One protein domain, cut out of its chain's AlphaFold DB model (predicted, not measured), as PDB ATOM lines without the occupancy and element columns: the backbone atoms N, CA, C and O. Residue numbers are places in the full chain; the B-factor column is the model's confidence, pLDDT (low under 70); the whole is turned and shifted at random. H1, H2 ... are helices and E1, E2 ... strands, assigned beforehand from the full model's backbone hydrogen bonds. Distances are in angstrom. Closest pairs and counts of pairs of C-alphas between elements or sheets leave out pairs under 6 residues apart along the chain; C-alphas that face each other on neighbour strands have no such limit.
ATOM      1  N   ARG A  37     251.682 254.140 155.570       93.75
ATOM      2  CA  ARG A  37     252.657 254.041 156.664       93.75
ATOM      3  C   ARG A  37     253.244 252.640 156.761       93.75
ATOM      4  O   ARG A  37     252.573 251.649 156.475       93.75
ATOM      5  N   LEU A  38     254.484 252.558 157.241       96.62
ATOM      6  CA  LEU A  38     255.157 251.283 157.474       96.62
ATOM      7  C   LEU A  38     254.451 250.488 158.579       96.62
ATOM      8  O   LEU A  38     254.197 250.993 159.676       96.62
ATOM      9  N   VAL A  39     254.214 249.204 158.319       95.38
ATOM     10  CA  VAL A  39     253.542 248.286 159.249       95.38
ATOM     11  C   VAL A  39     254.281 248.196 160.583       95.38
ATOM     12  O   VAL A  39     253.637 248.140 161.627       95.38
ATOM     13  N   GLN A  40     255.615 248.252 160.593       95.06
ATOM     14  CA  GLN A  40     256.400 248.238 161.833       95.06
ATOM     15  C   GLN A  40     256.054 249.380 162.807       95.06
ATOM     16  O   GLN A  40     256.197 249.206 164.016       95.06
ATOM     17  N   GLU A  41     255.593 250.528 162.299       93.75
ATOM     18  CA  GLU A  41     255.257 251.698 163.117       93.75
ATOM     19  C   GLU A  41     253.855 251.606 163.724       93.75
ATOM     20  O   GLU A  41     253.621 252.109 164.821       93.75
ATOM     21  N   VAL A  42     252.920 250.983 163.002       93.25
ATOM     22  CA  VAL A  42     251.491 250.972 163.353       93.25
ATOM     23  C   VAL A  42     251.074 249.626 163.954       93.25
ATOM     24  O   VAL A  42     250.372 249.568 164.962       93.25
ATOM     25  N   TYR A  43     251.562 248.527 163.382       93.12
ATOM     26  CA  TYR A  43     251.166 247.154 163.687       93.12
ATOM     27  C   TYR A  43     252.390 246.228 163.883       93.12
ATOM     28  O   TYR A  43     252.556 245.249 163.156       93.12
ATOM     29  N   PRO A  44     253.225 246.419 164.926       91.62
ATOM     30  CA  PRO A  44     254.472 245.660 165.102       91.62
ATOM     31  C   PRO A  44     254.309 244.130 165.208       91.62
ATOM     32  O   PRO A  44     255.194 243.391 164.787       91.62
ATOM     33  N   GLY A  45     253.177 243.617 165.711       89.75
ATOM     34  CA  GLY A  45     252.876 242.179 165.652       89.75
ATOM     35  C   GLY A  45     252.715 241.643 164.219       89.75
ATOM     36  O   GLY A  45     253.212 240.565 163.914       89.75
ATOM     37  N   ALA A  46     252.110 242.410 163.307       92.62
ATOM     38  CA  ALA A  46     252.041 242.040 161.891       92.62
ATOM     39  C   ALA A  46     253.428 242.103 161.225       92.62
ATOM     40  O   ALA A  46     253.775 241.230 160.432       92.62
ATOM     41  N   GLN A  47     254.274 243.062 161.625       94.94
ATOM     42  CA  GLN A  47     255.673 243.098 161.184       94.94
ATOM     43  C   GLN A  47     256.446 241.840 161.611       94.94
ATOM     44  O   GLN A  47     257.275 241.336 160.859       94.94
ATOM     45  N   PHE A  48     256.177 241.305 162.805       92.56
ATOM     46  CA  PHE A  48     256.793 240.054 163.250       92.56
ATOM     47  C   PHE A  48     256.436 238.878 162.328       92.56
ATOM     48  O   PHE A  48     257.322 238.105 161.958       92.56
ATOM     49  N   TRP A  49     255.170 238.771 161.912       92.81
ATOM     50  CA  TRP A  49     254.742 237.781 160.922       92.81
ATOM     51  C   TRP A  49     255.446 237.980 159.574       92.81
ATOM     52  O   TRP A  49     256.021 237.029 159.045       92.81
ATOM     53  N   PHE A  50     255.513 239.216 159.072       95.56
ATOM     54  CA  PHE A  50     256.212 239.528 157.822       95.56
ATOM     55  C   PHE A  50     257.693 239.117 157.874       95.56
ATOM     56  O   PHE A  50     258.203 238.460 156.969       95.56
ATOM     57  N   ASN A  51     258.372 239.382 158.994       95.19
ATOM     58  CA  ASN A  51     259.762 238.971 159.202       95.19
ATOM     59  C   ASN A  51     259.946 237.441 159.206       95.19
ATOM     60  O   ASN A  51     261.011 236.942 158.833       95.19
ATOM     61  N   ALA A  52     258.933 236.679 159.631       94.00
ATOM     62  CA  ALA A  52     258.945 235.223 159.509       94.00
ATOM     63  C   ALA A  52     258.791 234.783 158.044       94.00
ATOM     64  O   ALA A  52     259.451 233.830 157.624       94.00
ATOM     65  N   MET A  53     257.993 235.505 157.252       96.62
ATOM     66  CA  MET A  53     257.807 235.226 155.826       96.62
ATOM     67  C   MET A  53     259.060 235.493 154.994       96.62
ATOM     68  O   MET A  53     259.362 234.684 154.119       96.62
ATOM     69  N   ILE A  54     259.857 236.514 155.333       96.88
ATOM     70  CA  ILE A  54     261.189 236.734 154.730       96.88
ATOM     71  C   ILE A  54     262.041 235.457 154.820       96.88
ATOM     72  O   ILE A  54     262.670 235.038 153.851       96.88
ATOM     73  N   LYS A  55     262.035 234.794 155.984       95.88
ATOM     74  CA  LYS A  55     262.803 233.556 156.196       95.88
ATOM     75  C   LYS A  55     262.183 232.356 155.487       95.88
ATOM     76  O   LYS A  55     262.911 231.480 155.029       95.88
ATOM     77  N   LYS A  56     260.850 232.289 155.445       96.75
ATOM     78  CA  LYS A  56     260.103 231.179 154.843       96.75
ATOM     79  C   LYS A  56     260.212 231.175 153.314       96.75
ATOM     80  O   LYS A  56     260.283 230.102 152.720       96.75
ATOM     81  N   TYR A  57     260.255 232.354 152.693       97.00
ATOM     82  CA  TYR A  57     260.210 232.535 151.242       97.00
ATOM     83  C   TYR A  57     261.363 233.413 150.727       97.00
ATOM     84  O   TYR A  57     261.121 234.497 150.193       97.00
ATOM     85  N   PRO A  58     262.627 232.960 150.827       96.19
ATOM     86  CA  PRO A  58     263.787 233.763 150.424       96.19
ATOM     87  C   PRO A  58     263.765 234.169 148.941       96.19
ATOM     88  O   PRO A  58     264.254 235.230 148.576       96.19
ATOM     89  N   GLN A  59     263.157 233.358 148.074       94.50
ATOM     90  CA  GLN A  59     263.013 233.652 146.646       94.50
ATOM     91  C   GLN A  59     262.055 234.812 146.325       94.50
ATOM     92  O   GLN A  59     262.012 235.261 145.183       94.50
ATOM     93  N   ALA A  60     261.251 235.258 147.295       94.81
ATOM     94  CA  ALA A  60     260.373 236.416 147.150       94.81
ATOM     95  C   ALA A  60     261.087 237.744 147.456       94.81
ATOM     96  O   ALA A  60     260.501 238.793 147.216       94.81
ATOM     97  N   HIS A  61     262.329 237.698 147.957       94.38
ATOM     98  CA  HIS A  61     263.150 238.863 148.315       94.38
ATOM     99  C   HIS A  61     262.414 239.919 149.153       94.38
ATOM    100  O   HIS A  61     262.608 241.122 148.986       94.38
ATOM    101  N   LEU A  62     261.558 239.462 150.071       95.75
ATOM    102  CA  LEU A  62     260.724 240.316 150.916       95.75
ATOM    103  C   LEU A  62     261.545 241.265 151.803       95.75
ATOM    104  O   LEU A  62     261.038 242.293 152.236       95.75
ATOM    105  N   GLU A  63     262.817 240.952 152.064       95.12
ATOM    106  CA  GLU A  63     263.754 241.832 152.767       95.12
ATOM    107  C   GLU A  63     264.065 243.139 152.021       95.12
ATOM    108  O   GLU A  63     264.567 244.080 152.632       95.12
ATOM    109  N   GLN A  64     263.784 243.193 150.717       92.50
ATOM    110  CA  GLN A  64     263.985 244.367 149.862       92.50
ATOM    111  C   GLN A  64     262.703 245.194 149.707       92.50
ATOM    112  O   GLN A  64     262.725 246.240 149.065       92.50
ATOM    113  N   THR A  65     261.601 244.740 150.303       93.69
ATOM    114  CA  THR A  65     260.267 245.296 150.101       93.69
ATOM    115  C   THR A  65     259.783 246.011 151.357       93.69
ATOM    116  O   THR A  65     259.900 245.503 152.475       93.69
ATOM    117  N   LYS A  66     259.198 247.196 151.192       95.88
ATOM    118  CA  LYS A  66     258.541 247.929 152.277       95.88
ATOM    119  C   LYS A  66     257.162 247.328 152.528       95.88
ATOM    120  O   LYS A  66     256.377 247.171 151.600       95.88
ATOM    121  N   PHE A  67     256.850 247.015 153.781       97.12
ATOM    122  CA  PHE A  67     255.535 246.506 154.165       97.12
ATOM    123  C   PHE A  67     254.685 247.639 154.739       97.12
ATOM    124  O   PHE A  67     255.044 248.223 155.768       97.12
ATOM    125  N   CYS A  68     253.583 247.962 154.065       96.62
ATOM    126  CA  CYS A  68     252.802 249.176 154.281       96.62
ATOM    127  C   CYS A  68     251.315 248.884 154.545       96.62
ATOM    128  O   CYS A  68     250.782 247.837 154.178       96.62
ATOM    129  N   VAL A  69     250.646 249.833 155.198       93.94
ATOM    130  CA  VAL A  69     249.203 249.794 155.486       93.94
ATOM    131  C   VAL A  69     248.402 250.335 154.301       93.94
ATOM    132  O   VAL A  69     248.776 251.352 153.715       93.94
ATOM    133  N   SER A  70     247.271 249.707 153.997       91.62
ATOM    134  CA  SER A  70     246.298 250.150 152.992       91.62
ATOM    135  C   SER A  70     244.872 249.728 153.357       91.62
ATOM    136  O   SER A  70     244.629 249.171 154.431       91.62
ATOM    137  N   ASP A  71     243.936 249.981 152.444       86.00
ATOM    138  CA  ASP A  71     242.556 249.494 152.518       86.00
ATOM    139  C   ASP A  71     242.352 248.156 151.786       86.00
ATOM    140  O   ASP A  71     241.433 247.407 152.110       86.00
ATOM    141  N   GLU A  72     243.240 247.819 150.850       86.38
ATOM    142  CA  GLU A  72     243.179 246.613 150.020       86.38
ATOM    143  C   GLU A  72     244.562 245.979 149.824       86.38
ATOM    144  O   GLU A  72     245.588 246.615 150.070       86.38
ATOM    145  N   TYR A  73     244.597 244.721 149.387       88.38
ATOM    146  CA  TYR A  73     245.844 244.099 148.943       88.38
ATOM    147  C   TYR A  73     246.329 244.785 147.671       88.38
ATOM    148  O   TYR A  73     245.572 244.880 146.709       88.38
ATOM    149  N   ALA A  74     247.565 245.275 147.690       88.88
ATOM    150  CA  ALA A  74     248.170 245.916 146.534       88.88
ATOM    151  C   ALA A  74     249.698 245.883 146.620       88.88
ATOM    152  O   ALA A  74     250.300 245.573 147.654       88.88
ATOM    153  N   SER A  75     250.329 246.310 145.538       89.25
ATOM    154  CA  SER A  75     251.766 246.523 145.445       89.25
ATOM    155  C   SER A  75     252.069 247.926 144.926       89.25
ATOM    156  O   SER A  75     251.251 248.570 144.272       89.25
ATOM    157  N   GLY A  76     253.246 248.421 145.303       86.00
ATOM    158  CA  GLY A  76     253.891 249.641 144.834       86.00
ATOM    159  C   GLY A  76     255.114 249.317 143.975       86.00
ATOM    160  O   GLY A  76     255.280 248.200 143.484       86.00
ATOM    161  N   VAL A  77     256.004 250.296 143.806       84.44
ATOM    162  CA  VAL A  77     257.289 250.059 143.126       84.44
ATOM    163  C   VAL A  77     258.208 249.229 144.021       84.44
ATOM    164  O   VAL A  77     258.879 248.318 143.543       84.44
ATOM    165  N   GLU A  78     258.209 249.527 145.322       91.25
ATOM    166  CA  GLU A  78     259.014 248.842 146.341       91.25
ATOM    167  C   GLU A  78     258.166 248.403 147.541       91.25
ATOM    168  O   GLU A  78     258.697 247.932 148.545       91.25
ATOM    169  N   GLU A  79     256.854 248.607 147.481       93.81
ATOM    170  CA  GLU A  79     255.934 248.449 148.599       93.81
ATOM    171  C   GLU A  79     254.995 247.255 148.387       93.81
ATOM    172  O   GLU A  79     254.520 247.012 147.283       93.81
ATOM    173  N   ILE A  80     254.676 246.536 149.458       96.12
ATOM    174  CA  ILE A  80     253.515 245.645 149.535       96.12
ATOM    175  C   ILE A  80     252.561 246.245 150.554       96.12
ATOM    176  O   ILE A  80     252.959 246.580 151.673       96.12
ATOM    177  N   TYR A  81     251.304 246.350 150.162       94.88
ATOM    178  CA  TYR A  81     250.242 246.985 150.913       94.88
ATOM    179  C   TYR A  81     249.230 245.947 151.366       94.88
ATOM    180  O   TYR A  81     248.721 245.174 150.553       94.88
ATOM    181  N   PHE A  82     248.961 245.912 152.670       94.81
ATOM    182  CA  PHE A  82     247.975 245.011 153.260       94.81
ATOM    183  C   PHE A  82     246.828 245.789 153.918       94.81
ATOM    184  O   PHE A  82     247.086 246.803 154.585       94.81
ATOM    185  N   PRO A  83     245.585 245.274 153.834       91.19
ATOM    186  CA  PRO A  83     244.434 245.921 154.444       91.19
ATOM    187  C   PRO A  83     244.593 246.080 155.960       91.19
ATOM    188  O   PRO A  83     244.954 245.130 156.666       91.19
ATOM    189  N   PHE A  84     244.245 247.250 156.495       89.62
ATOM    190  CA  PHE A  84     244.385 247.554 157.923       89.62
ATOM    191  C   PHE A  84     243.694 246.526 158.835       89.62
ATOM    192  O   PHE A  84     244.205 246.233 159.914       89.62
ATOM    193  N   TYR A  85     242.554 245.955 158.427       87.31
ATOM    194  CA  TYR A  85     241.805 244.993 159.244       87.31
ATOM    195  C   TYR A  85     242.547 243.655 159.379       87.31
ATOM    196  O   TYR A  85     242.522 243.033 160.444       87.31
ATOM    197  N   VAL A  86     243.273 243.243 158.334       90.38
ATOM    198  CA  VAL A  86     244.155 242.065 158.352       90.38
ATOM    199  C   VAL A  86     245.340 242.338 159.268       90.38
ATOM    200  O   VAL A  86     245.655 241.535 160.147       90.38
ATOM    201  N   LEU A  87     245.961 243.509 159.112       92.19
ATOM    202  CA  LEU A  87     247.113 243.924 159.909       92.19
ATOM    203  C   LEU A  87     246.771 244.068 161.393       92.19
ATOM    204  O   LEU A  87     247.560 243.664 162.247       92.19
ATOM    205  N   GLU A  88     245.591 244.590 161.723       89.62
ATOM    206  CA  GLU A  88     245.119 244.698 163.099       89.62
ATOM    207  C   GLU A  88     244.904 243.309 163.721       89.62
ATOM    208  O   GLU A  88     245.314 243.062 164.861       89.62
ATOM    209  N   MET A  89     244.313 242.377 162.969       87.06
ATOM    210  CA  MET A  89     244.144 240.989 163.399       87.06
ATOM    211  C   MET A  89     245.497 240.297 163.614       87.06
ATOM    212  O   MET A  89     245.732 239.740 164.689       87.06
ATOM    213  N   MET A  90     246.415 240.380 162.645       89.06
ATOM    214  CA  MET A  90     247.781 239.859 162.779       89.06
ATOM    215  C   MET A  90     248.492 240.479 163.985       89.06
ATOM    216  O   MET A  90     249.079 239.766 164.798       89.06
ATOM    217  N   HIS A  91     248.391 241.798 164.155       89.94
ATOM    218  CA  HIS A  91     248.969 242.499 165.293       89.94
ATOM    219  C   HIS A  91     248.461 241.929 166.614       89.94
ATOM    220  O   HIS A  91     249.270 241.616 167.483       89.94
ATOM    221  N   LYS A  92     247.142 241.752 166.761       86.50
ATOM    222  CA  LYS A  92     246.530 241.198 167.977       86.50
ATOM    223  C   LYS A  92     247.010 239.772 168.260       86.50
ATOM    224  O   LYS A  92     247.321 239.480 169.414       86.50
ATOM    225  N   VAL A  93     247.119 238.916 167.239       84.62
ATOM    226  CA  VAL A  93     247.575 237.525 167.408       84.62
ATOM    227  C   VAL A  93     249.053 237.455 167.772       84.62
ATOM    228  O   VAL A  93     249.410 236.857 168.783       84.62
ATOM    229  N   PHE A  94     249.923 238.094 166.992       81.94
ATOM    230  CA  PHE A  94     251.370 237.964 167.170       81.94
ATOM    231  C   PHE A  94     251.920 238.803 168.331       81.94
ATOM    232  O   PHE A  94     252.962 238.458 168.881       81.94
ATOM    233  N   LYS A  95     251.210 239.851 168.777       77.12
ATOM    234  CA  LYS A  95     251.543 240.589 170.011       77.12
ATOM    235  C   LYS A  95     251.200 239.805 171.279       77.12
ATOM    236  O   LYS A  95     251.876 239.965 172.288       77.12
ATOM    237  N   ASN A  96     250.166 238.964 171.223       66.88
ATOM    238  CA  ASN A  96     249.629 238.235 172.373       66.88
ATOM    239  C   ASN A  96     249.753 236.712 172.224       66.88
ATOM    240  O   ASN A  96     248.994 235.982 172.860       66.88
ATOM    241  N   ALA A  97     250.705 236.215 171.423       56.97
ATOM    242  CA  ALA A  97     250.858 234.789 171.106       56.97
ATOM    243  C   ALA A  97     251.074 233.881 172.342       56.97
ATOM    244  O   ALA A  97     251.056 232.659 172.231       56.97
ATOM    245  N   HIS A  98     251.264 234.471 173.526       50.50
ATOM    246  CA  HIS A  98     251.412 233.792 174.815       50.50
ATOM    247  C   HIS A  98     250.120 233.758 175.660       50.50
ATOM    248  O   HIS A  98     250.117 233.118 176.707       50.50
ATOM    249  N   LEU A  99     249.050 234.471 175.269       48.00
ATOM    250  CA  LEU A  99     247.917 234.788 176.154       48.00
ATOM    251  C   LEU A  99     246.528 234.353 175.654       48.00
ATOM    252  O   LEU A  99     245.646 234.194 176.492       48.00
ATOM    253  N   HIS A 100     246.304 234.100 174.358       50.22
ATOM    254  CA  HIS A 100     244.984 233.676 173.860       50.22
ATOM    255  C   HIS A 100     245.062 232.664 172.709       50.22
ATOM    256  O   HIS A 100     245.964 232.717 171.876       50.22
ATOM    257  N   GLY A 101     244.107 231.725 172.697       55.31
ATOM    258  CA  GLY A 101     244.037 230.604 171.761       55.31
ATOM    259  C   GLY A 101     243.825 231.065 170.324       55.31
ATOM    260  O   GLY A 101     242.759 231.566 169.979       55.31
ATOM    261  N   VAL A 102     244.850 230.881 169.495       62.44
ATOM    262  CA  VAL A 102     244.742 231.016 168.041       62.44
ATOM    263  C   VAL A 102     243.772 229.945 167.547       62.44
ATOM    264  O   VAL A 102     243.993 228.762 167.808       62.44
ATOM    265  N   THR A 103     242.687 230.344 166.881       67.19
ATOM    266  CA  THR A 103     241.739 229.384 166.298       67.19
ATOM    267  C   THR A 103     242.273 228.844 164.974       67.19
ATOM    268  O   THR A 103     243.080 229.491 164.297       67.19
ATOM    269  N   ASP A 104     241.796 227.668 164.568       68.94
ATOM    270  CA  ASP A 104     242.136 227.083 163.266       68.94
ATOM    271  C   ASP A 104     241.729 228.001 162.097       68.94
ATOM    272  O   ASP A 104     242.415 228.051 161.078       68.94
TER     273      ASP A 104
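Overview. This is residues 37 to 104 of the 262 residues of an uncharacterized protein of Verrucomicrobia bacterium RIFCSPHIGHO2_12_FULL_41_10 (UniProt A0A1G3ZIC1). Two helices, H2 and H3, meet at about a right angle to make a corner, with H2 taking part through its residues 44 to 49. A narrow ribbon of two parallel strands, E1 and E2, makes another part; E2 is followed directly by H3, and the four-residue helix H1 sits between the corner and E1. The printed part has 68 residues, with three named helices and two named strands in the order H1, H2, E1, E2, H3; the sheet's order is E1, E2, and the class is mixed, helices and strands. The whole is compact, with a radius of gyration of the C-alphas of 12.1 A and spans of 37 by 26 by 22 A.

Arrangement. H1, residues 39 to 42, and H2, residues 44 to 56, touch only at the corner by their tight link, their closest C-alphas being those of Gln 40 and Gln 47, 5.2 A apart. E1 is residues 66 to 70, and its closest C-alpha to H1 is that of Cys 68, 5.1 A from the C-alpha of Val 39. E2, residues 79 to 83, is the parallel neighbour of E1, with 33 degrees between their directions; N 68 and O 80, at 2.8 A, and N 70 and O 82, at 3.0 A, are within hydrogen-bond range. Residues 74 to 75 pair antiparallel with residues 80 to 81 of E2. H3, residues 84 to 95, touches H2 at residues 44 to 49 of H2 alone, about perpendicular at 84 degrees; the closest C-alphas are those of Gly 45 and His 91, 3.9 A apart. H1 and H3 are close but not clearly touching, with the C-alphas of Val 39 and Leu 87 at 7.8 A. H2 and E2 are apart, as are H1 and E2. Every O i to N i+4 pair is within hydrogen-bond range in H3, and 8 of 9 are in H2; H1 is too short for such a pair.

Along the chain. H1 begins at C-alpha 39, (253.542, 248.286, 159.249). H2 measures 18.6 A from first to last C-alpha and ends at C-alpha 56, (260.103, 231.179, 154.843). E1 measures 12.5 A and E2 13.1 A. H3 measures 15.7 A and ends at C-alpha 95, (251.543, 240.589, 170.011).

Size, cuts and confidence. The two C-alphas farthest apart are those of Val 77 and Leu 99, 37.6 A. The printed part has no cut and no long link; H2 to E1, 9 residues, and E1 to E2, 8 residues, are short links. The mean pLDDT of the printed part is 87.6, and residues 96 to 104, after H3, are under 70.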